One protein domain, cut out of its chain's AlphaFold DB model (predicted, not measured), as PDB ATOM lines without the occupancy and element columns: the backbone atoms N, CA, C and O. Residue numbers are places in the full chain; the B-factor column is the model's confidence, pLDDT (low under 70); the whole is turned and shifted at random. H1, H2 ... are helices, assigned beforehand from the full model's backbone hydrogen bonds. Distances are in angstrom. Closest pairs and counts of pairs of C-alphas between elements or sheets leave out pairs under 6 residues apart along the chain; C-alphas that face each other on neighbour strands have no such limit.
ATOM      1  N   GLN A  42      57.532   0.398  30.565       57.16
ATOM      2  CA  GLN A  42      57.235   1.786  30.866       57.16
ATOM      3  C   GLN A  42      57.888   2.317  32.150       57.16
ATOM      4  O   GLN A  42      58.434   3.415  32.125       57.16
ATOM      5  N   GLU A  43      57.910   1.556  33.245       55.72
ATOM      6  CA  GLU A  43      58.641   1.932  34.462       55.72
ATOM      7  C   GLU A  43      60.155   1.949  34.208       55.72
ATOM      8  O   GLU A  43      60.849   2.837  34.684       55.72
ATOM      9  N   GLY A  44      60.676   1.029  33.396       57.12
ATOM     10  CA  GLY A  44      62.067   1.006  32.952       57.12
ATOM     11  C   GLY A  44      62.420   2.196  32.058       57.12
ATOM     12  O   GLY A  44      63.461   2.817  32.255       57.12
ATOM     13  N   CYS A  45      61.554   2.562  31.109       60.56
ATOM     14  CA  CYS A  45      61.723   3.738  30.251       60.56
ATOM     15  C   CYS A  45      61.584   5.048  31.032       60.56
ATOM     16  O   CYS A  45      62.395   5.948  30.833       60.56
ATOM     17  N   LEU A  46      60.629   5.138  31.961       64.44
ATOM     18  CA  LEU A  46      60.498   6.260  32.889       64.44
ATOM     19  C   LEU A  46      61.710   6.347  33.809       64.44
ATOM     20  O   LEU A  46      62.289   7.415  33.914       64.44
ATOM     21  N   LYS A  47      62.162   5.243  34.416       62.31
ATOM     22  CA  LYS A  47      63.388   5.201  35.228       62.31
ATOM     23  C   LYS A  47      64.605   5.606  34.407       62.31
ATOM     24  O   LYS A  47      65.439   6.340  34.915       62.31
ATOM     25  N   LYS A  48      64.716   5.181  33.145       62.56
ATOM     26  CA  LYS A  48      65.791   5.604  32.231       62.56
ATOM     27  C   LYS A  48      65.695   7.087  31.881       62.56
ATOM     28  O   LYS A  48      66.718   7.755  31.898       62.56
ATOM     29  N   LEU A  49      64.503   7.611  31.595       61.94
ATOM     30  CA  LEU A  49      64.287   9.036  31.339       61.94
ATOM     31  C   LEU A  49      64.609   9.858  32.587       61.94
ATOM     32  O   LEU A  49      65.385  10.798  32.515       61.94
ATOM     33  N   VAL A  50      64.095   9.451  33.744       58.03
ATOM     34  CA  VAL A  50      64.404  10.037  35.046       58.03
ATOM     35  C   VAL A  50      65.905   9.977  35.314       58.03
ATOM     36  O   VAL A  50      66.451  11.002  35.678       58.03
ATOM     37  N   ARG A  51      66.595   8.854  35.069       58.94
ATOM     38  CA  ARG A  51      68.063   8.726  35.189       58.94
ATOM     39  C   ARG A  51      68.832   9.608  34.202       58.94
ATOM     40  O   ARG A  51      69.854  10.158  34.569       58.94
ATOM     41  N   ARG A  52      68.353   9.777  32.967       55.56
ATOM     42  CA  ARG A  52      68.946  10.707  31.982       55.56
ATOM     43  C   ARG A  52      68.728  12.170  32.362       55.56
ATOM     44  O   ARG A  52      69.522  13.026  31.995       55.56
ATOM     45  N   LEU A  53      67.639  12.452  33.070       49.78
ATOM     46  CA  LEU A  53      67.340  13.766  33.628       49.78
ATOM     47  C   LEU A  53      67.939  13.962  35.035       49.78
ATOM     48  O   LEU A  53      67.951  15.092  35.526       49.78
ATOM     49  N   GLN A  54      68.421  12.895  35.686       44.94
ATOM     50  CA  GLN A  54      69.229  12.956  36.900       44.94
ATOM     51  C   GLN A  54      70.608  13.494  36.505       44.94
ATOM     52  O   GLN A  54      71.143  13.119  35.464       44.94
ATOM     53  N   PRO A  55      71.180  14.411  37.290       40.00
ATOM     54  CA  PRO A  55      72.527  14.870  37.026       40.00
ATOM     55  C   PRO A  55      73.521  13.763  37.411       40.00
ATOM     56  O   PRO A  55      73.197  12.870  38.201       40.00
ATOM     57  N   ALA A  56      74.723  13.815  36.839       45.94
ATOM     58  CA  ALA A  56      75.816  12.928  37.219       45.94
ATOM     59  C   ALA A  56      76.101  13.024  38.733       45.94
ATOM     60  O   ALA A  56      75.788  14.031  39.376       45.94
ATOM     61  N   ALA A  57      76.662  11.958  39.310       37.28
ATOM     62  CA  ALA A  57      76.991  11.892  40.732       37.28
ATOM     63  C   ALA A  57      77.830  13.116  41.152       37.28
ATOM     64  O   ALA A  57      78.920  13.320  40.626       37.28
ATOM     65  N   GLY A  58      77.295  13.938  42.062       42.59
ATOM     66  CA  GLY A  58      77.938  15.172  42.538       42.59
ATOM     67  C   GLY A  58      77.056  16.426  42.512       42.59
ATOM     68  O   GLY A  58      77.361  17.377  43.224       42.59
ATOM     69  N   GLU A  59      75.933  16.436  41.785       41.88
ATOM     70  CA  GLU A  59      75.022  17.594  41.760       41.88
ATOM     71  C   GLU A  59      73.648  17.285  42.391       41.88
ATOM     72  O   GLU A  59      72.781  16.681  41.756       41.88
ATOM     73  N   PRO A  60      73.368  17.711  43.633       46.34
ATOM     74  CA  PRO A  60      72.018  17.625  44.185       46.34
ATOM     75  C   PRO A  60      71.095  18.635  43.473       46.34
ATOM     76  O   PRO A  60      71.459  19.797  43.283       46.34
ATOM     77  N   GLY A  61      69.905  18.204  43.028       49.84
ATOM     78  CA  GLY A  61      68.830  19.131  42.632       49.84
ATOM     79  C   GLY A  61      67.931  18.746  41.447       49.84
ATOM     80  O   GLY A  61      66.724  18.977  41.504       49.84
ATOM     81  N   ARG A  62      68.432  18.108  40.378       45.44
ATOM     82  CA  ARG A  62      67.608  17.865  39.161       45.44
ATOM     83  C   ARG A  62      66.548  16.757  39.305       45.44
ATOM     84  O   ARG A  62      65.499  16.828  38.662       45.44
ATOM     85  N   ALA A  63      66.768  15.756  40.163       47.09
ATOM     86  CA  ALA A  63      65.807  14.665  40.387       47.09
ATOM     87  C   ALA A  63      64.526  15.149  41.085       47.09
ATOM     88  O   ALA A  63      63.426  14.728  40.728       47.09
ATOM     89  N   ALA A  64      64.671  16.061  42.052       47.31
ATOM     90  CA  ALA A  64      63.546  16.670  42.740       47.31
ATOM     91  C   ALA A  64      62.727  17.511  41.761       47.31
ATOM     92  O   ALA A  64      61.537  17.262  41.639       47.31
ATOM     93  N   MET A  65      63.355  18.392  40.973       43.47
ATOM     94  CA  MET A  65      62.648  19.322  40.083       43.47
ATOM     95  C   MET A  65      61.654  18.664  39.117       43.47
ATOM     96  O   MET A  65      60.566  19.182  38.853       43.47
ATOM     97  N   ASN A  66      62.030  17.497  38.605       49.47
ATOM     98  CA  ASN A  66      61.192  16.724  37.709       49.47
ATOM     99  C   ASN A  66      59.930  16.221  38.422       49.47
ATOM    100  O   ASN A  66      58.858  16.297  37.837       49.47
ATOM    101  N   ARG A  67      60.000  15.825  39.701       53.41
ATOM    102  CA  ARG A  67      58.860  15.276  40.466       53.41
ATOM    103  C   ARG A  67      57.619  16.161  40.400       53.41
ATOM    104  O   ARG A  67      56.610  15.689  39.900       53.41
ATOM    105  N   LEU A  68      57.689  17.441  40.788       50.22
ATOM    106  CA  LEU A  68      56.502  18.313  40.705       50.22
ATOM    107  C   LEU A  68      56.181  18.798  39.290       50.22
ATOM    108  O   LEU A  68      55.025  19.085  39.005       50.22
ATOM    109  N   ARG A  69      57.169  18.866  38.383       52.75
ATOM    110  CA  ARG A  69      56.894  19.170  36.967       52.75
ATOM    111  C   ARG A  69      56.016  18.084  36.339       52.75
ATOM    112  O   ARG A  69      55.181  18.394  35.496       52.75
ATOM    113  N   TRP A  70      56.208  16.837  36.763       53.78
ATOM    114  CA  TRP A  70      55.390  15.688  36.382       53.78
ATOM    115  C   TRP A  70      54.123  15.576  37.236       53.78
ATOM    116  O   TRP A  70      53.080  15.211  36.715       53.78
ATOM    117  N   MET A  71      54.150  16.010  38.500       57.06
ATOM    118  CA  MET A  71      52.945  16.236  39.304       57.06
ATOM    119  C   MET A  71      52.249  17.544  38.902       57.06
ATOM    120  O   MET A  71      51.907  18.385  39.733       57.06
ATOM    121  N   ARG A  72      52.034  17.730  37.595       52.09
ATOM    122  CA  ARG A  72      51.050  18.684  37.092       52.09
ATOM    123  C   ARG A  72      49.743  18.329  37.774       52.09
ATOM    124  O   ARG A  72      49.327  17.195  37.631       52.09
ATOM    125  N   PHE A  73      49.173  19.244  38.552       49.97
ATOM    126  CA  PHE A  73      47.744  19.568  38.484       49.97
ATOM    127  C   PHE A  73      47.304  20.685  39.444       49.97
ATOM    128  O   PHE A  73      46.207  21.189  39.239       49.97
ATOM    129  N   TYR A  74      48.099  21.162  40.414       53.28
ATOM    130  CA  TYR A  74      47.527  22.037  41.457       53.28
ATOM    131  C   TYR A  74      48.379  23.252  41.809       53.28
ATOM    132  O   TYR A  74      48.898  23.383  42.911       53.28
ATOM    133  N   LEU A  75      48.536  24.176  40.859       54.06
ATOM    134  CA  LEU A  75      49.134  25.480  41.161       54.06
ATOM    135  C   LEU A  75      48.324  26.214  42.248       54.06
ATOM    136  O   LEU A  75      47.099  26.059  42.287       54.06
ATOM    137  N   PRO A  76      48.968  27.024  43.107       53.44
ATOM    138  CA  PRO A  76      48.280  27.777  44.141       53.44
ATOM    139  C   PRO A  76      47.330  28.745  43.439       53.44
ATOM    140  O   PRO A  76      47.757  29.564  42.625       53.44
ATOM    141  N   THR A  77      46.037  28.622  43.714       51.91
ATOM    142  CA  THR A  77      45.014  29.483  43.124       51.91
ATOM    143  C   THR A  77      44.463  30.421  44.180       51.91
ATOM    144  O   THR A  77      44.183  30.027  45.312       51.91
ATOM    145  N   VAL A  78      44.290  31.684  43.807       56.84
ATOM    146  CA  VAL A  78      43.570  32.657  44.633       56.84
ATOM    147  C   VAL A  78      42.074  32.664  44.355       56.84
ATOM    148  O   VAL A  78      41.347  33.330  45.095       56.84
ATOM    149  N   LYS A  79      41.624  31.951  43.309       59.44
ATOM    150  CA  LYS A  79      40.203  31.820  42.998       59.44
ATOM    151  C   LYS A  79      39.518  31.182  44.196       59.44
ATOM    152  O   LYS A  79      39.932  30.123  44.660       59.44
ATOM    153  N   ILE A  80      38.508  31.879  44.695       62.19
ATOM    154  CA  ILE A  80      37.620  31.367  45.723       62.19
ATOM    155  C   ILE A  80      36.613  30.510  44.975       62.19
ATOM    156  O   ILE A  80      35.916  31.017  44.098       62.19
ATOM    157  N   ALA A  81      36.613  29.214  45.249       59.84
ATOM    158  CA  ALA A  81      35.571  28.350  44.735       59.84
ATOM    159  C   ALA A  81      34.338  28.492  45.621       59.84
ATOM    160  O   ALA A  81      34.449  28.502  46.852       59.84
ATOM    161  N   GLU A  82      33.180  28.605  44.986       55.81
ATOM    162  CA  GLU A  82      31.917  28.453  45.686       55.81
ATOM    163  C   GLU A  82      31.821  27.012  46.173       55.81
ATOM    164  O   GLU A  82      32.092  26.069  45.425       55.81
ATOM    165  N   ARG A  83      31.513  26.840  47.458       58.28
ATOM    166  CA  ARG A  83      31.193  25.515  47.969       58.28
ATOM    167  C   ARG A  83      29.761  25.191  47.568       58.28
ATOM    168  O   ARG A  83      28.878  26.027  47.731       58.28
ATOM    169  N   GLU A  84      29.546  23.975  47.085       56.69
ATOM    170  CA  GLU A  84      28.213  23.435  46.824       56.69
ATOM    171  C   GLU A  84      27.290  23.649  48.035       56.69
ATOM    172  O   GLU A  84      27.674  23.398  49.189       56.69
ATOM    173  N   GLY A  85      26.072  24.129  47.777       43.28
ATOM    174  CA  GLY A  85      25.053  24.321  48.800       43.28
ATOM    175  C   GLY A  85      24.593  23.001  49.431       43.28
ATOM    176  O   GLY A  85      25.100  21.911  49.163       43.28
ATOM    177  N   PHE A  86      23.671  23.078  50.395       43.31
ATOM    178  CA  PHE A  86      23.157  21.887  51.089       43.31
ATOM    179  C   PHE A  86      22.489  20.887  50.130       43.31
ATOM    180  O   PHE A  86      22.743  19.688  50.234       43.31
ATOM    181  N   TRP A  87      21.678  21.382  49.195       37.09
ATOM    182  CA  TRP A  87      20.960  20.548  48.234       37.09
ATOM    183  C   TRP A  87      21.895  19.963  47.190       37.09
ATOM    184  O   TRP A  87      21.815  18.775  46.900       37.09
ATOM    185  N   GLU A  88      22.834  20.765  46.704       45.31
ATOM    186  CA  GLU A  88      23.890  20.321  45.813       45.31
ATOM    187  C   GLU A  88      24.649  19.182  46.482       45.31
ATOM    188  O   GLU A  88      24.636  18.097  45.934       45.31
ATOM    189  N   ARG A  89      25.143  19.329  47.718       50.66
ATOM    190  CA  ARG A  89      25.863  18.259  48.442       50.66
ATOM    191  C   ARG A  89      25.070  16.965  48.650       50.66
ATOM    192  O   ARG A  89      25.680  15.901  48.704       50.66
ATOM    193  N   LEU A  90      23.743  17.029  48.785       42.59
ATOM    194  CA  LEU A  90      22.895  15.832  48.891       42.59
ATOM    195  C   LEU A  90      22.780  15.069  47.565       42.59
ATOM    196  O   LEU A  90      22.587  13.855  47.578       42.59
ATOM    197  N   PHE A  91      22.915  15.768  46.437       44.28
ATOM    198  CA  PHE A  91      22.792  15.205  45.092       44.28
ATOM    199  C   PHE A  91      24.110  15.220  44.300       44.28
ATOM    200  O   PHE A  91      24.142  14.741  43.165       44.28
ATOM    201  N   HIS A  92      25.203  15.734  44.878       43.47
ATOM    202  CA  HIS A  92      26.487  15.889  44.207       43.47
ATOM    203  C   HIS A  92      27.209  14.550  44.142       43.47
ATOM    204  O   HIS A  92      28.102  14.223  44.923       43.47
ATOM    205  N   SER A  93      26.822  13.746  43.161       54.25
ATOM    206  CA  SER A  93      27.688  12.708  42.638       54.25
ATOM    207  C   SER A  93      28.637  13.345  41.629       54.25
ATOM    208  O   SER A  93      28.186  13.875  40.613       54.25
ATOM    209  N   PHE A  94      29.949  13.260  41.867       62.00
ATOM    210  CA  PHE A  94      30.925  13.509  40.803       62.00
ATOM    211  C   PHE A  94      30.567  12.670  39.581       62.00
ATOM    212  O   PHE A  94      30.184  11.501  39.729       62.00
ATOM    213  N   SER A  95      30.718  13.249  38.387       75.25
ATOM    214  CA  SER A  95      30.470  12.501  37.162       75.25
ATOM    215  C   SER A  95      31.378  11.267  37.125       75.25
ATOM    216  O   SER A  95      32.501  11.274  37.642       75.25
ATOM    217  N   GLU A  96      30.920  10.182  36.503       84.50
ATOM    218  CA  GLU A  96      31.761   8.988  36.347       84.50
ATOM    219  C   GLU A  96      33.075   9.317  35.615       84.50
ATOM    220  O   GLU A  96      34.122   8.750  35.932       84.50
ATOM    221  N   ALA A  97      33.057  10.308  34.715       84.94
ATOM    222  CA  ALA A  97      34.251  10.824  34.051       84.94
ATOM    223  C   ALA A  97      35.257  11.449  35.038       84.94
ATOM    224  O   ALA A  97      36.458  11.195  34.923       84.94
ATOM    225  N   ASP A  98      34.795  12.203  36.040       82.81
ATOM    226  CA  ASP A  98      35.662  12.789  37.072       82.81
ATOM    227  C   ASP A  98      36.308  11.707  37.938       82.81
ATOM    228  O   ASP A  98      37.517  11.738  38.184       82.81
ATOM    229  N   LYS A  99      35.532  10.692  38.335       87.00
ATOM    230  CA  LYS A  99      36.048   9.539  39.087       87.00
ATOM    231  C   LYS A  99      37.079   8.749  38.278       87.00
ATOM    232  O   LYS A  99      38.151   8.422  38.787       87.00
ATOM    233  N   GLN A 100      36.795   8.473  37.002       90.88
ATOM    234  CA  GLN A 100      37.739   7.818  36.085       90.88
ATOM    235  C   GLN A 100      39.041   8.618  35.962       90.88
ATOM    236  O   GLN A 100      40.132   8.057  36.094       90.88
ATOM    237  N   ARG A 101      38.937   9.937  35.774       88.06
ATOM    238  CA  ARG A 101      40.083  10.843  35.673       88.06
ATOM    239  C   ARG A 101      40.900  10.887  36.965       88.06
ATOM    240  O   ARG A 101      42.128  10.902  36.906       88.06
ATOM    241  N   ALA A 102      40.252  10.879  38.126       87.50
ATOM    242  CA  ALA A 102      40.922  10.886  39.424       87.50
ATOM    243  C   ALA A 102      41.696   9.584  39.687       87.50
ATOM    244  O   ALA A 102      42.852   9.635  40.108       87.50
ATOM    245  N   VAL A 103      41.112   8.421  39.369       92.06
ATOM    246  CA  VAL A 103      41.805   7.122  39.469       92.06
ATOM    247  C   VAL A 103      42.972   7.045  38.483       92.06
ATOM    248  O   VAL A 103      44.066   6.611  38.852       92.06
ATOM    249  N   ALA A 104      42.789   7.532  37.251       91.50
ATOM    250  CA  ALA A 104      43.882   7.664  36.288       91.50
ATOM    251  C   ALA A 104      44.988   8.596  36.812       91.50
ATOM    252  O   ALA A 104      46.170   8.301  36.648       91.50
ATOM    253  N   SER A 105      44.620   9.695  37.477       87.06
ATOM    254  CA  SER A 105      45.568  10.644  38.070       87.06
ATOM    255  C   SER A 105      46.379   9.977  39.177       87.06
ATOM    256  O   SER A 105      47.604  10.075  39.172       87.06
ATOM    257  N   TYR A 106      45.732   9.212  40.059       91.38
ATOM    258  CA  TYR A 106      46.414   8.416  41.078       91.38
ATOM    259  C   TYR A 106      47.451   7.464  40.461       91.38
ATOM    260  O   TYR A 106      48.625   7.498  40.834       91.38
ATOM    261  N   LEU A 107      47.044   6.654  39.478       92.94
ATOM    262  CA  LEU A 107      47.930   5.702  38.798       92.94
ATOM    263  C   LEU A 107      49.105   6.406  38.109       92.94
ATOM    264  O   LEU A 107      50.257   5.991  38.255       92.94
ATOM    265  N   TYR A 108      48.825   7.500  37.403       87.69
ATOM    266  CA  TYR A 108      49.836   8.341  36.776       87.69
ATOM    267  C   TYR A 108      50.864   8.833  37.802       87.69
ATOM    268  O   TYR A 108      52.062   8.615  37.623       87.69
ATOM    269  N   GLN A 109      50.418   9.418  38.916       84.81
ATOM    270  CA  GLN A 109      51.327   9.936  39.938       84.81
ATOM    271  C   GLN A 109      52.102   8.832  40.667       84.81
ATOM    272  O   GLN A 109      53.235   9.069  41.093       84.81
ATOM    273  N   MET A 110      51.548   7.622  40.782       87.38
ATOM    274  CA  MET A 110      52.289   6.456  41.272       87.38
ATOM    275  C   MET A 110      53.429   6.081  40.322       87.38
ATOM    276  O   MET A 110      54.555   5.918  40.784       87.38
ATOM    277  N   TYR A 111      53.193   6.044  39.003       84.88
ATOM    278  CA  TYR A 111      54.262   5.830  38.018       84.88
ATOM    279  C   TYR A 111      55.368   6.883  38.126       84.88
ATOM    280  O   TYR A 111      56.554   6.535  38.145       84.88
ATOM    281  N   ILE A 112      54.988   8.162  38.228       79.62
ATOM    282  CA  ILE A 112      55.941   9.260  38.420       79.62
ATOM    283  C   ILE A 112      56.732   9.048  39.705       79.62
ATOM    284  O   ILE A 112      57.959   9.035  39.669       79.62
ATOM    285  N   SER A 113      56.055   8.828  40.830       78.56
ATOM    286  CA  SER A 113      56.696   8.660  42.135       78.56
ATOM    287  C   SER A 113      57.628   7.446  42.157       78.56
ATOM    288  O   SER A 113      58.780   7.566  42.569       78.56
ATOM    289  N   SER A 114      57.217   6.287  41.646       77.81
ATOM    290  CA  SER A 114      58.071   5.094  41.603       77.81
ATOM    291  C   SER A 114      59.316   5.287  40.726       77.81
ATOM    292  O   SER A 114      60.415   4.905  41.134       77.81
ATOM    293  N   ALA A 115      59.196   5.949  39.570       74.12
ATOM    294  CA  ALA A 115      60.350   6.286  38.725       74.12
ATOM    295  C   ALA A 115      61.278   7.321  39.398       74.12
ATOM    296  O   ALA A 115      62.493   7.143  39.452       74.12
ATOM    297  N   VAL A 116      60.651   8.347  39.973       71.31
ATOM    298  CA  VAL A 116      61.084   9.292  41.007       71.31
ATOM    299  C   VAL A 116      62.078   8.794  42.050       71.31
ATOM    300  O   VAL A 116      63.242   9.187  42.164       71.31
ATOM    301  N   TYR A 117      61.524   7.989  42.936       68.06
ATOM    302  CA  TYR A 117      62.159   7.581  44.168       68.06
ATOM    303  C   TYR A 117      62.906   6.260  43.989       68.06
ATOM    304  O   TYR A 117      63.699   5.917  44.856       68.06
ATOM    305  N   GLY A 118      62.721   5.546  42.873       57.16
ATOM    306  CA  GLY A 118      63.473   4.333  42.554       57.16
ATOM    307  C   GLY A 118      63.196   3.169  43.508       57.16
ATOM    308  O   GLY A 118      64.072   2.335  43.702       57.16
ATOM    309  N   GLY A 119      62.017   3.133  44.133       64.56
ATOM    310  CA  GLY A 119      61.621   2.088  45.079       64.56
ATOM    311  C   GLY A 119      60.621   1.098  44.493       64.56
ATOM    312  O   GLY A 119      59.948   1.395  43.507       64.56
ATOM    313  N   GLU A 120      60.512  -0.059  45.139       73.31
ATOM    314  CA  GLU A 120      59.401  -0.987  44.937       73.31
ATOM    315  C   GLU A 120      58.064  -0.339  45.323       73.31
ATOM    316  O   GLU A 120      58.007   0.655  46.062       73.31
ATOM    317  N   ILE A 121      56.974  -0.917  44.814       84.62
ATOM    318  CA  ILE A 121      55.612  -0.532  45.182       84.62
ATOM    319  C   ILE A 121      55.450  -0.743  46.690       84.62
ATOM    320  O   ILE A 121      55.587  -1.877  47.157       84.62
ATOM    321  N   PRO A 122      55.168   0.305  47.479       87.12
ATOM    322  CA  PRO A 122      55.170   0.158  48.919       87.12
ATOM    323  C   PRO A 122      53.897  -0.577  49.360       87.12
ATOM    324  O   PRO A 122      52.851  -0.455  48.714       87.12
ATOM    325  N   PRO A 123      53.926  -1.310  50.485       89.81
ATOM    326  CA  PRO A 123      52.741  -2.002  50.991       89.81
ATOM    327  C   PRO A 123      51.619  -1.035  51.404       89.81
ATOM    328  O   PRO A 123      50.442  -1.386  51.305       89.81
ATOM    329  N   ARG A 124      51.992   0.175  51.839       92.12
ATOM    330  CA  ARG A 124      51.126   1.324  52.128       92.12
ATOM    331  C   ARG A 124      51.782   2.598  51.607       92.12
ATOM    332  O   ARG A 124      53.007   2.673  51.532       92.12
ATOM    333  N   LEU A 125      50.982   3.602  51.279       92.38
ATOM    334  CA  LEU A 125      51.467   4.921  50.912       92.38
ATOM    335  C   LEU A 125      52.268   5.504  52.076       92.38
ATOM    336  O   LEU A 125      51.843   5.484  53.229       92.38
ATOM    337  N   THR A 126      53.445   6.022  51.753       90.44
ATOM    338  CA  THR A 126      54.283   6.765  52.695       90.44
ATOM    339  C   THR A 126      54.339   8.214  52.264       90.44
ATOM    340  O   THR A 126      54.028   8.524  51.112       90.44
ATOM    341  N   VAL A 127      54.812   9.094  53.143       86.88
ATOM    342  CA  VAL A 127      55.018  10.510  52.804       86.88
ATOM    343  C   VAL A 127      55.854  10.717  51.538       86.88
ATOM    344  O   VAL A 127      55.686  11.733  50.894       86.88
ATOM    345  N   ASN A 128      56.679   9.759  51.099       82.94
ATOM    346  CA  ASN A 128      57.419   9.852  49.831       82.94
ATOM    347  C   ASN A 128      56.529   9.825  48.574       82.94
ATOM    348  O   ASN A 128      56.992  10.189  47.502       82.94
ATOM    349  N   TYR A 129      55.274   9.403  48.699       84.56
ATOM    350  CA  TYR A 129      54.263   9.419  47.639       84.56
ATOM    351  C   TYR A 129      53.291  10.594  47.820       84.56
ATOM    352  O   TYR A 129      52.152  10.548  47.354       84.56
ATOM    353  N   LEU A 130      53.700  11.646  48.537       84.31
ATOM    354  CA  LEU A 130      52.893  12.852  48.684       84.31
ATOM    355  C   LEU A 130      52.436  13.351  47.311       84.31
ATOM    356  O   LEU A 130      53.221  13.392  46.369       84.31
ATOM    357  N   GLY A 131      51.162  13.716  47.213       80.31
ATOM    358  CA  GLY A 131      50.554  14.268  46.009       80.31
ATOM    359  C   GLY A 131      49.930  13.245  45.056       80.31
ATOM    360  O   GLY A 131      49.145  13.632  44.191       80.31
ATOM    361  N   VAL A 132      50.178  11.938  45.236       86.62
ATOM    362  CA  VAL A 132      49.479  10.903  44.444       86.62
ATOM    363  C   VAL A 132      47.972  10.876  44.703       86.62
ATOM    364  O   VAL A 132      47.211  10.463  43.836       86.62
ATOM    365  N   LEU A 133      47.533  11.329  45.881       87.44
ATOM    366  CA  LEU A 133      46.123  11.354  46.261       87.44
ATOM    367  C   LEU A 133      45.390  12.600  45.758       87.44
ATOM    368  O   LEU A 133      44.172  12.638  45.827       87.44
ATOM    369  N   ASN A 134      46.078  13.596  45.195       81.81
ATOM    370  CA  ASN A 134      45.483  14.908  44.926       81.81
ATOM    371  C   ASN A 134      44.229  14.873  44.041       81.81
ATOM    372  O   ASN A 134      43.298  15.635  44.271       81.81
ATOM    373  N   GLY A 135      44.208  14.008  43.020       77.19
ATOM    374  CA  GLY A 135      43.023  13.831  42.177       77.19
ATOM    375  C   GLY A 135      41.843  13.224  42.938       77.19
ATOM    376  O   GLY A 135      40.712  13.639  42.729       77.19
ATOM    377  N   LEU A 136      42.116  12.282  43.846       82.50
ATOM    378  CA  LEU A 136      41.103  11.623  44.673       82.50
ATOM    379  C   LEU A 136      40.613  12.529  45.808       82.50
ATOM    380  O   LEU A 136      39.426  12.535  46.103       82.50
ATOM    381  N   GLU A 137      41.493  13.340  46.402       77.88
ATOM    382  CA  GLU A 137      41.136  14.284  47.473       77.88
ATOM    383  C   GLU A 137      40.163  15.375  47.009       77.88
ATOM    384  O   GLU A 137      39.454  15.953  47.825       77.88
ATOM    385  N   ARG A 138      40.091  15.633  45.698       69.81
ATOM    386  CA  ARG A 138      39.099  16.538  45.105       69.81
ATOM    387  C   ARG A 138      37.714  15.934  44.961       69.81
ATOM    388  O   ARG A 138      36.765  16.688  44.804       69.81
ATOM    389  N   LEU A 139      37.587  14.610  45.023       69.50
ATOM    390  CA  LEU A 139      36.295  13.931  44.950       69.50
ATOM    391  C   LEU A 139      35.541  13.958  46.293       69.50
ATOM    392  O   LEU A 139      34.757  13.047  46.539       69.50
ATOM    393  N   GLU A 140      35.827  14.935  47.165       57.28
ATOM    394  CA  GLU A 140      35.337  15.122  48.544       57.28
ATOM    395  C   GLU A 140      34.297  14.075  49.011       57.28
ATOM    396  O   GLU A 140      33.125  14.135  48.660       57.28
ATOM    397  N   ALA A 141      34.755  13.096  49.805       60.62
ATOM    398  CA  ALA A 141      33.979  12.010  50.434       60.62
ATOM    399  C   ALA A 141      33.281  10.971  49.521       60.62
ATOM    400  O   ALA A 141      32.765   9.984  50.042       60.62
ATOM    401  N   ASN A 142      33.332  11.100  48.191       66.56
ATOM    402  CA  ASN A 142      32.565  10.254  47.260       66.56
ATOM    403  C   ASN A 142      33.352   9.103  46.605       66.56
ATOM    404  O   ASN A 142      32.852   8.453  45.681       66.56
ATOM    405  N   PHE A 143      34.588   8.846  47.040       78.56
ATOM    406  CA  PHE A 143      35.387   7.733  46.529       78.56
ATOM    407  C   PHE A 143      36.016   6.926  47.663       78.56
ATOM    408  O   PHE A 143      36.935   7.389  48.341       78.56
ATOM    409  N   ASP A 144      35.543   5.693  47.828       87.44
ATOM    410  CA  ASP A 144      36.130   4.737  48.756       87.44
ATOM    411  C   ASP A 144      37.363   4.078  48.126       87.44
ATOM    412  O   ASP A 144      37.280   3.290  47.179       87.44
ATOM    413  N   ALA A 145      38.539   4.372  48.677       90.06
ATOM    414  CA  ALA A 145      39.793   3.828  48.170       90.06
ATOM    415  C   ALA A 145      39.901   2.297  48.335       90.06
ATOM    416  O   ALA A 145      40.727   1.676  47.661       90.06
ATOM    417  N   ARG A 146      39.053   1.666  49.163       90.88
ATOM    418  CA  ARG A 146      38.947   0.199  49.277       90.88
ATOM    419  C   ARG A 146      38.395  -0.433  48.001       90.88
ATOM    420  O   ARG A 146      38.801  -1.536  47.639       90.88
ATOM    421  N   GLU A 147      37.531   0.283  47.290       90.56
ATOM    422  CA  GLU A 147      36.870  -0.190  46.070       90.56
ATOM    423  C   GLU A 147      37.661   0.129  44.798       90.56
ATOM    424  O   GLU A 147      37.301  -0.313  43.705       90.56
ATOM    425  N   ALA A 148      38.780   0.851  44.918       92.00
ATOM    426  CA  ALA A 148      39.522   1.386  43.782       92.00
ATOM    427  C   ALA A 148      39.924   0.324  42.743       92.00
ATOM    428  O   ALA A 148      39.905   0.591  41.541       92.00
ATOM    429  N   LEU A 149      40.255  -0.894  43.187       95.81
ATOM    430  CA  LEU A 149      40.589  -1.999  42.287       95.81
ATOM    431  C   LEU A 149      39.375  -2.488  41.485       95.81
ATOM    432  O   LEU A 149      39.488  -2.686  40.276       95.81
ATOM    433  N   ALA A 150      38.231  -2.678  42.144       95.62
ATOM    434  CA  ALA A 150      36.999  -3.107  41.486       95.62
ATOM    435  C   ALA A 150      36.504  -2.025  40.514       95.62
ATOM    436  O   ALA A 150      36.184  -2.317  39.360       95.62
ATOM    437  N   TYR A 151      36.550  -0.760  40.944       94.81
ATOM    438  CA  TYR A 151      36.222   0.387  40.103       94.81
ATOM    439  C   TYR A 151      37.112   0.460  38.854       94.81
ATOM    440  O   TYR A 151      36.609   0.646  37.744       94.81
ATOM    441  N   TYR A 152      38.425   0.261  39.015       96.25
ATOM    442  CA  TYR A 152      39.367   0.212  37.897       96.25
ATOM    443  C   TYR A 152      39.036  -0.908  36.913       96.25
ATOM    444  O   TYR A 152      39.043  -0.676  35.711       96.25
ATOM    445  N   GLN A 153      38.729  -2.111  37.400       96.31
ATOM    446  CA  GLN A 153      38.400  -3.242  36.530       96.31
ATOM    447  C   GLN A 153      37.143  -2.970  35.697       96.31
ATOM    448  O   GLN A 153      37.146  -3.243  34.499       96.31
ATOM    449  N   LYS A 154      36.114  -2.372  36.308       96.94
ATOM    450  CA  LYS A 154      34.871  -1.986  35.626       96.94
ATOM    451  C   LYS A 154      35.086  -0.891  34.575       96.94
ATOM    452  O   LYS A 154      34.492  -0.949  33.506       96.94
ATOM    453  N   ASN A 155      35.946   0.088  34.860       96.56
ATOM    454  CA  ASN A 155      36.136   1.290  34.036       96.56
ATOM    455  C   ASN A 155      37.494   1.335  33.306       96.56
ATOM    456  O   ASN A 155      37.982   2.407  32.936       96.56
ATOM    457  N   LYS A 156      38.134   0.177  33.113       96.44
ATOM    458  CA  LYS A 156      39.538   0.072  32.691       96.44
ATOM    459  C   LYS A 156      39.842   0.832  31.401       96.44
ATOM    460  O   LYS A 156      40.848   1.535  31.340       96.44
ATOM    461  N   ALA A 157      38.989   0.699  30.386       95.81
ATOM    462  CA  ALA A 157      39.202   1.328  29.084       95.81
ATOM    463  C   ALA A 157      39.292   2.861  29.195       95.81
ATOM    464  O   ALA A 157      40.257   3.457  28.717       95.81
ATOM    465  N   GLU A 158      38.347   3.491  29.894       96.56
ATOM    466  CA  GLU A 158      38.308   4.949  30.052       96.56
ATOM    467  C   GLU A 158      39.449   5.467  30.935       96.56
ATOM    468  O   GLU A 158      40.118   6.442  30.591       96.56
ATOM    469  N   ILE A 159      39.764   4.769  32.030       95.50
ATOM    470  CA  ILE A 159      40.905   5.121  32.891       95.50
ATOM    471  C   ILE A 159      42.220   5.066  32.098       95.50
ATOM    472  O   ILE A 159      43.074   5.945  32.238       95.50
ATOM    473  N   LYS A 160      42.389   4.070  31.223       95.62
ATOM    474  CA  LYS A 160      43.584   3.957  30.381       95.62
ATOM    475  C   LYS A 160      43.671   5.032  29.303       95.62
ATOM    476  O   LYS A 160      44.779   5.489  29.025       95.62
ATOM    477  N   LYS A 161      42.549   5.490  28.738       94.88
ATOM    478  CA  LYS A 161      42.539   6.657  27.835       94.88
ATOM    479  C   LYS A 161      43.056   7.909  28.546       94.88
ATOM    480  O   LYS A 161      43.923   8.597  28.008       94.88
ATOM    481  N   TRP A 162      42.617   8.151  29.783       91.81
ATOM    482  CA  TRP A 162      43.143   9.248  30.600       91.81
ATOM    483  C   TRP A 162      44.644   9.109  30.877       91.81
ATOM    484  O   TRP A 162      45.373  10.094  30.785       91.81
ATOM    485  N   LEU A 163      45.138   7.897  31.150       90.19
ATOM    486  CA  LEU A 163      46.578   7.657  31.301       90.19
ATOM    487  C   LEU A 163      47.355   7.990  30.020       90.19
ATOM    488  O   LEU A 163      48.360   8.696  30.096       90.19
ATOM    489  N   VAL A 164      46.884   7.556  28.844       90.56
ATOM    490  CA  VAL A 164      47.484   7.943  27.552       90.56
ATOM    491  C   VAL A 164      47.566   9.466  27.437       90.56
ATOM    492  O   VAL A 164      48.627  10.006  27.110       90.56
ATOM    493  N   GLN A 165      46.471  10.163  27.748       86.31
ATOM    494  CA  GLN A 165      46.403  11.617  27.690       86.31
ATOM    495  C   GLN A 165      47.385  12.285  28.660       86.31
ATOM    496  O   GLN A 165      48.155  13.138  28.227       86.31
ATOM    497  N   PHE A 166      47.441  11.872  29.929       84.00
ATOM    498  CA  PHE A 166      48.359  12.460  30.912       84.00
ATOM    499  C   PHE A 166      49.829  12.268  30.538       84.00
ATOM    500  O   PHE A 166      50.627  13.198  30.652       84.00
ATOM    501  N   PHE A 167      50.198  11.084  30.042       81.75
ATOM    502  CA  PHE A 167      51.555  10.837  29.555       81.75
ATOM    503  C   PHE A 167      51.891  11.709  28.338       81.75
ATOM    504  O   PHE A 167      52.984  12.279  28.282       81.75
ATOM    505  N   LYS A 168      50.948  11.869  27.401       80.50
ATOM    506  CA  LYS A 168      51.106  12.736  26.226       80.50
ATOM    507  C   LYS A 168      51.244  14.208  26.615       80.50
ATOM    508  O   LYS A 168      52.196  14.855  26.194       80.50
ATOM    509  N   GLU A 169      50.327  14.733  27.424       75.94
ATOM    510  CA  GLU A 169      50.320  16.133  27.875       75.94
ATOM    511  C   GLU A 169      51.597  16.496  28.626       75.94
ATOM    512  O   GLU A 169      52.105  17.612  28.507       75.94
ATOM    513  N   ALA A 170      52.121  15.550  29.401       71.50
ATOM    514  CA  ALA A 170      53.365  15.726  30.119       71.50
ATOM    515  C   ALA A 170      54.605  15.667  29.205       71.50
ATOM    516  O   ALA A 170      55.654  16.164  29.600       71.50
ATOM    517  N   ALA A 171      54.498  15.132  27.983       73.50
ATOM    518  CA  ALA A 171      55.620  14.776  27.110       73.50
ATOM    519  C   ALA A 171      56.521  13.669  27.704       73.50
ATOM    520  O   ALA A 171      57.750  13.747  27.686       73.50
ATOM    521  N   LEU A 172      55.888  12.628  28.255       74.31
ATOM    522  CA  LEU A 172      56.536  11.396  28.721       74.31
ATOM    523  C   LEU A 172      56.621  10.337  27.612       74.31
ATOM    524  O   LEU A 172      55.945  10.464  26.589       74.31
ATOM    525  N   PRO A 173      57.407   9.255  27.810       78.19
ATOM    526  CA  PRO A 173      57.385   8.111  26.911       78.19
ATOM    527  C   PRO A 173      55.955   7.595  26.747       78.19
ATOM    528  O   PRO A 173      55.206   7.527  27.723       78.19
ATOM    529  N   VAL A 174      55.599   7.237  25.513       81.19
ATOM    530  CA  VAL A 174      54.233   6.847  25.146       81.19
ATOM    531  C   VAL A 174      53.729   5.731  26.062       81.19
ATOM    532  O   VAL A 174      54.353   4.674  26.168       81.19
ATOM    533  N   TYR A 175      52.590   5.975  26.718       83.50
ATOM    534  CA  TYR A 175      51.904   4.964  27.516       83.50
ATOM    535  C   TYR A 175      51.222   3.950  26.603       83.50
ATOM    536  O   TYR A 175      50.486   4.321  25.692       83.50
ATOM    537  N   GLN A 176      51.481   2.667  26.856       86.38
ATOM    538  CA  GLN A 176      50.925   1.552  26.094       86.38
ATOM    539  C   GLN A 176      49.765   0.925  26.888       86.38
ATOM    540  O   GLN A 176      50.025   0.154  27.821       86.38
ATOM    541  N   PRO A 177      48.497   1.226  26.553       87.12
ATOM    542  CA  PRO A 177      47.343   0.748  27.317       87.12
ATOM    543  C   PRO A 177      47.172  -0.775  27.263       87.12
ATOM    544  O   PRO A 177      46.752  -1.377  28.253       87.12
ATOM    545  N   GLU A 178      47.579  -1.405  26.163       87.44
ATOM    546  CA  GLU A 178      47.462  -2.855  25.955       87.44
ATOM    547  C   GLU A 178      48.570  -3.669  26.641       87.44
ATOM    548  O   GLU A 178      48.557  -4.898  26.634       87.44
ATOM    549  N   ASN A 179      49.558  -3.015  27.259       85.50
ATOM    550  CA  ASN A 179      50.669  -3.721  27.883       85.50
ATOM    551  C   ASN A 179      50.218  -4.443  29.168       85.50
ATOM    552  O   ASN A 179      49.880  -3.810  30.172       85.50
ATOM    553  N   ALA A 180      50.277  -5.778  29.165       84.44
ATOM    554  CA  ALA A 180      49.875  -6.609  30.300       84.44
ATOM    555  C   ALA A 180      50.683  -6.331  31.583       84.44
ATOM    556  O   ALA A 180      50.141  -6.417  32.684       84.44
ATOM    557  N   ARG A 181      51.962  -5.936  31.473       83.50
ATOM    558  CA  ARG A 181      52.778  -5.586  32.649       83.50
ATOM    559  C   ARG A 181      52.291  -4.305  33.318       83.50
ATOM    560  O   ARG A 181      52.313  -4.229  34.541       83.50
ATOM    561  N   ASN A 182      51.810  -3.334  32.538       86.56
ATOM    562  CA  ASN A 182      51.230  -2.114  33.096       86.56
ATOM    563  C   ASN A 182      49.983  -2.430  33.927       86.56
ATOM    564  O   ASN A 182      49.854  -1.937  35.038       86.56
ATOM    565  N   ASP A 183      49.120  -3.328  33.443       89.62
ATOM    566  CA  ASP A 183      47.929  -3.763  34.182       89.62
ATOM    567  C   ASP A 183      48.278  -4.426  35.529       89.62
ATOM    568  O   ASP A 183      47.642  -4.143  36.544       89.62
ATOM    569  N   ILE A 184      49.325  -5.259  35.573       89.94
ATOM    570  CA  ILE A 184      49.812  -5.870  36.822       89.94
ATOM    571  C   ILE A 184      50.280  -4.790  37.808       89.94
ATOM    572  O   ILE A 184      49.894  -4.811  38.981       89.94
ATOM    573  N   THR A 185      51.076  -3.828  37.337       90.31
ATOM    574  CA  THR A 185      51.587  -2.715  38.150       90.31
ATOM    575  C   THR A 185      50.468  -1.808  38.656       90.31
ATOM    576  O   THR A 185      50.435  -1.482  39.839       90.31
ATOM    577  N   GLU A 186      49.512  -1.447  37.803       94.31
ATOM    578  CA  GLU A 186      48.360  -0.611  38.159       94.31
ATOM    579  C   GLU A 186      47.497  -1.286  39.228       94.31
ATOM    580  O   GLU A 186      47.156  -0.670  40.237       94.31
ATOM    581  N   LYS A 187      47.217  -2.585  39.076       95.50
ATOM    582  CA  LYS A 187      46.514  -3.369  40.099       95.50
ATOM    583  C   LYS A 187      47.285  -3.404  41.419       95.50
ATOM    584  O   LYS A 187      46.665  -3.354  42.480       95.50
ATOM    585  N   ALA A 188      48.615  -3.487  41.380       94.06
ATOM    586  CA  ALA A 188      49.440  -3.428  42.583       94.06
ATOM    587  C   ALA A 188      49.380  -2.042  43.253       94.06
ATOM    588  O   ALA A 188      49.178  -1.979  44.463       94.06
ATOM    589  N   PHE A 189      49.442  -0.947  42.486       95.19
ATOM    590  CA  PHE A 189      49.225   0.407  43.006       95.19
ATOM    591  C   PHE A 189      47.848   0.552  43.664       95.19
ATOM    592  O   PHE A 189      47.753   1.013  44.796       95.19
ATOM    593  N   LEU A 190      46.778   0.078  43.026       96.50
ATOM    594  CA  LEU A 190      45.424   0.158  43.591       96.50
ATOM    595  C   LEU A 190      45.266  -0.689  44.863       96.50
ATOM    596  O   LEU A 190      44.561  -0.291  45.787       96.50
ATOM    597  N   LYS A 191      45.969  -1.823  44.968       95.94
ATOM    598  CA  LYS A 191      46.051  -2.583  46.227       95.94
ATOM    599  C   LYS A 191      46.781  -1.796  47.317       95.94
ATOM    600  O   LYS A 191      46.350  -1.833  48.467       95.94
ATOM    601  N   THR A 192      47.853  -1.078  46.984       95.56
ATOM    602  CA  THR A 192      48.522  -0.158  47.918       95.56
ATOM    603  C   THR A 192      47.575   0.947  48.377       95.56
ATOM    604  O   THR A 192      47.515   1.216  49.575       95.56
ATOM    605  N   LEU A 193      46.798   1.546  47.467       95.06
ATOM    606  CA  LEU A 193      45.780   2.548  47.799       95.06
ATOM    607  C   LEU A 193      44.775   1.999  48.815       95.06
ATOM    608  O   LEU A 193      44.639   2.564  49.898       95.06
ATOM    609  N   ALA A 194      44.170   0.846  48.518       93.50
ATOM    610  CA  ALA A 194      43.219   0.185  49.407       93.50
ATOM    611  C   ALA A 194      43.835  -0.128  50.782       93.50
ATOM    612  O   ALA A 194      43.228   0.136  51.815       93.50
ATOM    613  N   ARG A 195      45.080  -0.616  50.835       93.56
ATOM    614  CA  ARG A 195      45.791  -0.899  52.100       93.56
ATOM    615  C   ARG A 195      46.155   0.342  52.907       93.56
ATOM    616  O   ARG A 195      46.481   0.207  54.087       93.56
ATOM    617  N   SER A 196      46.160   1.507  52.267       92.81
ATOM    618  CA  SER A 196      46.446   2.802  52.891       92.81
ATOM    619  C   SER A 196      45.187   3.473  53.428       92.81
ATOM    620  O   SER A 196      45.280   4.563  53.988       92.81
ATOM    621  N   THR A 197      44.024   2.837  53.260       89.31
ATOM    622  CA  THR A 197      42.767   3.305  53.838       89.31
ATOM    623  C   THR A 197      42.690   3.038  55.331       89.31
ATOM    624  O   THR A 197      43.228   2.047  55.836       89.31
ATOM    625  N   LEU A 198      42.025   3.954  56.028       77.56
ATOM    626  CA  LEU A 198      41.664   3.829  57.437       77.56
ATOM    627  C   LEU A 198      40.137   3.869  57.582       77.56
ATOM    628  O   LEU A 198      39.404   3.553  56.640       77.56
ATOM    629  N   GLU A 199      39.650   4.216  58.772       66.62
ATOM    630  CA  GLU A 199      38.223   4.392  59.029       66.62
ATOM    631  C   GLU A 199      37.606   5.378  58.019       66.62
ATOM    632  O   GLU A 199      38.227   6.368  57.627       66.62
ATOM    633  N   HIS A 200      36.391   5.066  57.559       70.19
ATOM    634  CA  HIS A 200      35.661   5.789  56.505       70.19
ATOM    635  C   HIS A 200      36.232   5.683  55.076       70.19
ATOM    636  O   HIS A 200      35.843   6.460  54.210       70.19
ATOM    637  N   GLY A 201      37.131   4.730  54.793       75.44
ATOM    638  CA  GLY A 201      37.544   4.403  53.415       75.44
ATOM    639  C   GLY A 201      38.496   5.413  52.761       75.44
ATOM    640  O   GLY A 201      38.866   5.256  51.595       75.44
ATOM    641  N   ARG A 202      38.951   6.429  53.505       84.06
ATOM    642  CA  ARG A 202      39.909   7.434  53.023       84.06
ATOM    643  C   ARG A 202      41.341   6.927  53.148       84.06
ATOM    644  O   ARG A 202      41.726   6.397  54.190       84.06
ATOM    645  N   ALA A 203      42.138   7.113  52.099       89.62
ATOM    646  CA  ALA A 203      43.559   6.779  52.106       89.62
ATOM    647  C   ALA A 203      44.403   7.878  52.765       89.62
ATOM    648  O   ALA A 203      44.150   9.062  52.567       89.62
ATOM    649  N   GLY A 204      45.427   7.478  53.516       90.81
ATOM    650  CA  GLY A 204      46.408   8.381  54.117       90.81
ATOM    651  C   GLY A 204      47.842   7.879  53.950       90.81
ATOM    652  O   GLY A 204      48.099   6.802  53.409       90.81
ATOM    653  N   TYR A 205      48.792   8.674  54.424       92.56
ATOM    654  CA  TYR A 205      50.223   8.416  54.346       92.56
ATOM    655  C   TYR A 205      50.768   7.966  55.700       92.56
ATOM    656  O   TYR A 205      50.594   8.640  56.714       92.56
ATOM    657  N   VAL A 206      51.504   6.858  55.712       92.12
ATOM    658  CA  VAL A 206      52.327   6.477  56.863       92.12
ATOM    659  C   VAL A 206      53.563   7.373  56.916       92.12
ATOM    660  O   VAL A 206      54.172   7.681  55.881       92.12
ATOM    661  N   LEU A 207      53.949   7.771  58.128       91.25
ATOM    662  CA  LEU A 207      55.159   8.553  58.331       91.25
ATOM    663  C   LEU A 207      56.387   7.675  58.064       91.25
ATOM    664  O   LEU A 207      56.566   6.617  58.662       91.25
TER     665      LEU A 207
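AT A GLANCE: This is residues 42 to 207 of the 421 residues of the protein "Gln_deamidase_2 domain-containing protein" of Elusimicrobium sp. An273 (UniProt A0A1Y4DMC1). One long helix, H4, runs through the core, and shorter helices pack round it: H1 and H2 near its last residues, H5, H6 and H7 nearer its first residues, and H8 crossing it about at a right angle. Before it the chain makes a wide loop, of which residues 75 to 83 stick out, and the small helix H3 lies far from the core, touching no other helix. The 166 printed residues have eight named helices, H1 to H8 in order, and no named strand; the class is all helix, and the packing is mostly crossed. The whole is compact, with a radius of gyration of the C-alphas of 16.5 A, and spans 57 by 39 by 32 A.

HOW THE PARTS SIT: Start with H1, residues 42 to 53, and go on to H2, residues 62 to 70; they touch at a steep tilt of 51 degrees, the C-alphas of Leu 53 and Arg 62 being closest at 6.9 A. Look next at H3, residues 86 to 91, and then at H4, residues 96 to 117, the hub, which touches six helices. H1 touches residues 111 to 116 of H4, closest at the C-alphas of Lys 47 and Ala 115, 4.8 A. H2 touches H4 at a shallow tilt of 5 degrees, opposite ways, closest at the C-alphas of Arg 67 and Val 116, 6.4 A. H5, residues 134 to 137, touches H4 with the C-alphas of Gly 135 and Ala 102 closest at 4.5 A. H6, residues 148 to 154, only just touches H4, with 3 pairs of C-alphas within 8 A, Tyr 152 and Val 103 closest at 7.5 A. H7, residues 156 to 170, touches H4 at a steep tilt of 54 degrees, closest at the C-alphas of Ile 159 and Ala 104, 5.2 A. H8, residues 180 to 195, is about perpendicular to H4 at 82 degrees, and the C-alphas of Glu 186 and Leu 107 are closest at 6.4 A. H8 also touches H6, closest at the C-alphas of Leu 190 and Leu 149, 5.5 A. Every O i to N i+4 pair is within hydrogen-bond range in H1, H3, H4, H6, H7 and H8; H2 has 2 of 5, beside 3 of 6 O i to N i+3 pairs, and H5 is too short for an O i to N i+4 pair.

IN THESE COORDINATES: Find C-alpha 42 at (57.235, 1.786, 30.866), where H1 begins. From C-alpha 96 at (31.761, 8.988, 36.347), H4 runs 31.4 A to C-alpha 117. H7 is 21.0 A long, and H8 runs 22.9 A to C-alpha 195 at (45.791, -0.899, 52.100).

THE WHOLE: The two C-alphas farthest apart, Gly 58 and Trp 87, are 57.5 A apart. The printed part has no cut; the links H2 to H3 and H4 to H5 are long. Confidence is under 70 for residues 42 to 94, 117 to 119, 138 to 142 and 199.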